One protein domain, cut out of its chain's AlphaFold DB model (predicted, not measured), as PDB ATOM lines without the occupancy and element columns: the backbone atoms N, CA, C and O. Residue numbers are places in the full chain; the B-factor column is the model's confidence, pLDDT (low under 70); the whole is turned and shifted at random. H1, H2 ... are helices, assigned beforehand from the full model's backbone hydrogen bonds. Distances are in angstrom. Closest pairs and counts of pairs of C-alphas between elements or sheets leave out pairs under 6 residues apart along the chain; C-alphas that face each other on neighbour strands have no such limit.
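AT A GLANCE: This is residues 9 to 49 of the 213 residues of an uncharacterized protein of Candidatus Nitrospira nitrificans (UniProt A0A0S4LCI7). One long, straight helix, H2, makes the longest axis, and a short helix, H1, is set crosswise beside its middle. The chain leaves H1 and loops round to the first residue of H2, and residues 25 to 31, of which 29 to 31 belong to H2, stand free. The printed part has 41 residues with two named helices, H1 then H2, and no named strand: all helix. It is only just compact, close to loose, with a radius of gyration of the C-alphas of 10.4 A, and elongated, spanning 33 by 19 by 11 A.

HOW THE PARTS SIT: Look first at H2, residues 29 to 48, then at H1, residues 13 to 20: their lines are about perpendicular, at 89 degrees. They only just touch, with 3 pairs of C-alphas within 8 A, H2 with residues 36 to 39 alone; the closest C-alphas, of Phe 13 and Phe 39, are 6.5 A apart. In H1 and H2 every O i to N i+4 pair is within hydrogen-bond range.

IN THESE COORDINATES: Find C-alpha 29 at (148.316, 233.480, 185.333); from there H2 runs 28.6 A to C-alpha 48 at (147.787, 214.120, 164.275). H1 begins at C-alpha 13, (156.096, 225.124, 176.207), and measures 10.5 A.

THE WHOLE: The C-alphas farthest apart, of Met 26 and Ser 49, are 32.9 A apart. The printed part has no cut, and the link from H1 to H2 is short, 8 residues. Mean pLDDT of the printed part is 84.9; residue 49 is under 70.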
ATOM      1  N   ASP A   9     162.945 222.361 170.217       86.38
ATOM      2  CA  ASP A   9     162.514 223.407 171.154       86.38
ATOM      3  C   ASP A   9     160.996 223.632 171.099       86.38
ATOM      4  O   ASP A   9     160.371 223.944 172.115       86.38
ATOM      5  N   LEU A  10     160.370 223.410 169.936       86.50
ATOM      6  CA  LEU A  10     158.925 223.555 169.767       86.50
ATOM      7  C   LEU A  10     158.112 222.438 170.441       86.50
ATOM      8  O   LEU A  10     156.882 222.519 170.424       86.50
ATOM      9  N   GLN A  11     158.767 221.405 170.985       86.31
ATOM     10  CA  GLN A  11     158.139 220.342 171.778       86.31
ATOM     11  C   GLN A  11     157.971 220.732 173.251       86.31
ATOM     12  O   GLN A  11     157.274 220.039 173.994       86.31
ATOM     13  N   THR A  12     158.592 221.835 173.674       90.19
ATOM     14  CA  THR A  12     158.474 222.388 175.027       90.19
ATOM     15  C   THR A  12     157.621 223.649 175.006       90.19
ATOM     16  O   THR A  12     157.583 224.371 174.006       90.19
ATOM     17  N   PHE A  13     156.931 223.931 176.110       88.38
ATOM     18  CA  PHE A  13     156.096 225.124 176.207       88.38
ATOM     19  C   PHE A  13     156.953 226.395 176.137       88.38
ATOM     20  O   PHE A  13     156.633 227.329 175.406       88.38
ATOM     21  N   GLU A  14     158.086 226.395 176.834       89.00
ATOM     22  CA  GLU A  14     159.030 227.505 176.924       89.00
ATOM     23  C   GLU A  14     159.676 227.805 175.562       89.00
ATOM     24  O   GLU A  14     159.695 228.956 175.115       89.00
ATOM     25  N   GLY A  15     160.151 226.773 174.860       86.62
ATOM     26  CA  GLY A  15     160.715 226.923 173.518       86.62
ATOM     27  C   GLY A  15     159.670 227.363 172.490       86.62
ATOM     28  O   GLY A  15     159.953 228.214 171.641       86.62
ATOM     29  N   TRP A  16     158.430 226.879 172.607       87.62
ATOM     30  CA  TRP A  16     157.325 227.331 171.765       87.62
ATOM     31  C   TRP A  16     156.952 228.803 172.017       87.62
ATOM     32  O   TRP A  16     156.765 229.543 171.055       87.62
ATOM     33  N   LEU A  17     156.924 229.283 173.265       87.75
ATOM     34  CA  LEU A  17     156.698 230.708 173.564       87.75
ATOM     35  C   LEU A  17     157.826 231.601 173.036       87.75
ATOM     36  O   LEU A  17     157.563 232.634 172.415       87.75
ATOM     37  N   LYS A  18     159.083 231.173 173.201       86.00
ATOM     38  CA  LYS A  18     160.251 231.858 172.626       86.00
ATOM     39  C   LYS A  18     160.145 231.952 171.103       86.00
ATOM     40  O   LYS A  18     160.447 232.995 170.513       86.00
ATOM     41  N   TYR A  19     159.658 230.893 170.456       83.69
ATOM     42  CA  TYR A  19     159.349 230.895 169.029       83.69
ATOM     43  C   TYR A  19     158.281 231.937 168.667       83.69
ATOM     44  O   TYR A  19     158.512 232.717 167.739       83.69
ATOM     45  N   GLN A  20     157.192 232.023 169.438       84.50
ATOM     46  CA  GLN A  20     156.144 233.043 169.270       84.50
ATOM     47  C   GLN A  20     156.600 234.471 169.627       84.50
ATOM     48  O   GLN A  20     155.862 235.421 169.381       84.50
ATOM     49  N   ALA A  21     157.819 234.641 170.155       83.38
ATOM     50  CA  ALA A  21     158.357 235.922 170.619       83.38
ATOM     51  C   ALA A  21     157.576 236.534 171.794       83.38
ATOM     52  O   ALA A  21     157.486 237.754 171.904       83.38
ATOM     53  N   ILE A  22     157.009 235.687 172.652       81.25
ATOM     54  CA  ILE A  22     156.220 236.115 173.806       81.25
ATOM     55  C   ILE A  22     157.134 236.231 175.025       81.25
ATOM     56  O   ILE A  22     157.843 235.282 175.359       81.25
ATOM     57  N   ASP A  23     157.094 237.384 175.693       78.06
ATOM     58  CA  ASP A  23     157.746 237.587 176.986       78.06
ATOM     59  C   ASP A  23     156.795 237.182 178.115       78.06
ATOM     60  O   ASP A  23     155.796 237.847 178.389       78.06
ATOM     61  N   THR A  24     157.112 236.072 178.780       77.81
ATOM     62  CA  THR A  24     156.297 235.527 179.869       77.81
ATOM     63  C   THR A  24     156.396 236.320 181.166       77.81
ATOM     64  O   THR A  24     155.557 236.134 182.043       77.81
ATOM     65  N   SER A  25     157.405 237.187 181.322       79.50
ATOM     66  CA  SER A  25     157.632 237.941 182.564       79.50
ATOM     67  C   SER A  25     156.552 238.988 182.845       79.50
ATOM     68  O   SER A  25     156.387 239.407 183.988       79.50
ATOM     69  N   MET A  26     155.792 239.376 181.816       74.69
ATOM     70  CA  MET A  26     154.721 240.370 181.912       74.69
ATOM     71  C   MET A  26     153.315 239.757 181.877       74.69
ATOM     72  O   MET A  26     152.336 240.493 181.791       74.69
ATOM     73  N   MET A  27     153.201 238.428 181.917       85.56
ATOM     74  CA  MET A  27     151.924 237.741 181.729       85.56
ATOM     75  C   MET A  27     151.242 237.415 183.049       85.56
ATOM     76  O   MET A  27     151.867 236.985 184.020       85.56
ATOM     77  N   THR A  28     149.924 237.547 183.051       88.94
ATOM     78  CA  THR A  28     149.072 237.053 184.128       88.94
ATOM     79  C   THR A  28     148.961 235.524 184.097       88.94
ATOM     80  O   THR A  28     149.187 234.864 183.078       88.94
ATOM     81  N   THR A  29     148.554 234.931 185.219       88.31
ATOM     82  CA  THR A  29     148.316 233.480 185.333       88.31
ATOM     83  C   THR A  29     147.245 232.978 184.353       88.31
ATOM     84  O   THR A  29     147.345 231.869 183.824       88.31
ATOM     85  N   GLU A  30     146.222 233.790 184.086       89.56
ATOM     86  CA  GLU A  30     145.123 233.467 183.165       89.56
ATOM     87  C   GLU A  30     145.599 233.448 181.708       89.56
ATOM     88  O   GLU A  30     145.298 232.514 180.954       89.56
ATOM     89  N   GLU A  31     146.424 234.421 181.321       86.69
ATOM     90  CA  GLU A  31     147.057 234.442 180.003       86.69
ATOM     91  C   GLU A  31     147.998 233.246 179.834       86.69
ATOM     92  O   GLU A  31     147.912 232.543 178.827       86.69
ATOM     93  N   LEU A  32     148.834 232.936 180.832       88.75
ATOM     94  CA  LEU A  32     149.714 231.759 180.792       88.75
ATOM     95  C   LEU A  32     148.927 230.450 180.636       88.75
ATOM     96  O   LEU A  32     149.345 229.563 179.888       88.75
ATOM     97  N   THR A  33     147.770 230.339 181.291       89.75
ATOM     98  CA  THR A  33     146.868 229.184 181.157       89.75
ATOM     99  C   THR A  33     146.318 229.077 179.734       89.75
ATOM    100  O   THR A  33     146.322 227.993 179.147       89.75
ATOM    101  N   THR A  34     145.917 230.205 179.144       89.94
ATOM    102  CA  THR A  34     145.439 230.271 177.756       89.94
ATOM    103  C   THR A  34     146.527 229.846 176.769       89.94
ATOM    104  O   THR A  34     146.290 229.011 175.896       89.94
ATOM    105  N   TRP A  35     147.753 230.346 176.933       89.12
ATOM    106  CA  TRP A  35     148.871 229.955 176.074       89.12
ATOM    107  C   TRP A  35     149.240 228.487 176.227       89.12
ATOM    108  O   TRP A  35     149.552 227.831 175.232       89.12
ATOM    109  N   ARG A  36     149.159 227.944 177.445       91.38
ATOM    110  CA  ARG A  36     149.388 226.518 177.692       91.38
ATOM    111  C   ARG A  36     148.340 225.650 177.002       91.38
ATOM    112  O   ARG A  36     148.700 224.644 176.397       91.38
ATOM    113  N   TYR A  37     147.076 226.068 177.013       89.81
ATOM    114  CA  TYR A  37     146.028 225.419 176.227       89.81
ATOM    115  C   TYR A  37     146.346 225.449 174.721       89.81
ATOM    116  O   TYR A  37     146.347 224.404 174.073       89.81
ATOM    117  N   CYS A  38     146.704 226.614 174.168       88.25
ATOM    118  CA  CYS A  38     147.074 226.751 172.752       88.25
ATOM    119  C   CYS A  38     148.280 225.884 172.359       88.25
ATOM    120  O   CYS A  38     148.303 225.307 171.266       88.25
ATOM    121  N   PHE A  39     149.279 225.781 173.235       90.06
ATOM    122  CA  PHE A  39     150.434 224.910 173.038       90.06
ATOM    123  C   PHE A  39     150.017 223.439 172.952       90.06
ATOM    124  O   PHE A  39     150.397 222.755 172.002       90.06
ATOM    125  N   GLU A  40     149.193 222.965 173.889       91.12
ATOM    126  CA  GLU A  40     148.709 221.583 173.888       91.12
ATOM    127  C   GLU A  40     147.868 221.265 172.648       91.12
ATOM    128  O   GLU A  40     148.057 220.218 172.029       91.12
ATOM    129  N   GLU A  41     146.996 222.182 172.221       88.06
ATOM    130  CA  GLU A  41     146.227 222.023 170.982       88.06
ATOM    131  C   GLU A  41     147.134 221.986 169.748       88.06
ATOM    132  O   GLU A  41     146.993 221.106 168.897       88.06
ATOM    133  N   THR A  42     148.135 222.869 169.677       83.44
ATOM    134  CA  THR A  42     149.131 222.858 168.594       83.44
ATOM    135  C   THR A  42     149.908 221.539 168.578       83.44
ATOM    136  O   THR A  42     150.124 220.953 167.516       83.44
ATOM    137  N   ARG A  43     150.302 221.029 169.751       85.19
ATOM    138  CA  ARG A  43     151.018 219.756 169.890       85.19
ATOM    139  C   ARG A  43     150.159 218.577 169.431       85.19
ATOM    140  O   ARG A  43     150.644 217.744 168.667       85.19
ATOM    141  N   LYS A  44     148.879 218.534 169.820       84.75
ATOM    142  CA  LYS A  44     147.917 217.522 169.346       84.75
ATOM    143  C   LYS A  44     147.745 217.574 167.828       84.75
ATOM    144  O   LYS A  44     147.785 216.532 167.181       84.75
ATOM    145  N   GLN A  45     147.601 218.768 167.250       78.50
ATOM    146  CA  GLN A  45     147.466 218.944 165.799       78.50
ATOM    147  C   GLN A  45     148.707 218.462 165.038       78.50
ATOM    148  O   GLN A  45     148.583 217.787 164.013       78.50
ATOM    149  N   ARG A  46     149.909 218.758 165.548       75.44
ATOM    150  CA  ARG A  46     151.165 218.258 164.968       75.44
ATOM    151  C   ARG A  46     151.267 216.741 165.058       75.44
ATOM    152  O   ARG A  46     151.564 216.105 164.055       75.44
ATOM    153  N   ALA A  47     150.951 216.161 166.214       77.00
ATOM    154  CA  ALA A  47     150.952 214.710 166.396       77.00
ATOM    155  C   ALA A  47     149.935 213.996 165.486       77.00
ATOM    156  O   ALA A  47     150.191 212.884 165.030       77.00
ATOM    157  N   ALA A  48     148.799 214.636 165.196       75.00
ATOM    158  CA  ALA A  48     147.787 214.120 164.275       75.00
ATOM    159  C   ALA A  48     148.157 214.305 162.788       75.00
ATOM    160  O   ALA A  48     147.572 213.652 161.920       75.00
ATOM    161  N   SER A  49     149.112 215.183 162.474       67.19
ATOM    162  CA  SER A  49     149.541 215.436 161.100       67.19
ATOM    163  C   SER A  49     150.389 214.273 160.586       67.19
ATOM    164  O   SER A  49     151.414 213.912 161.162       67.19
TER     165      SER A  49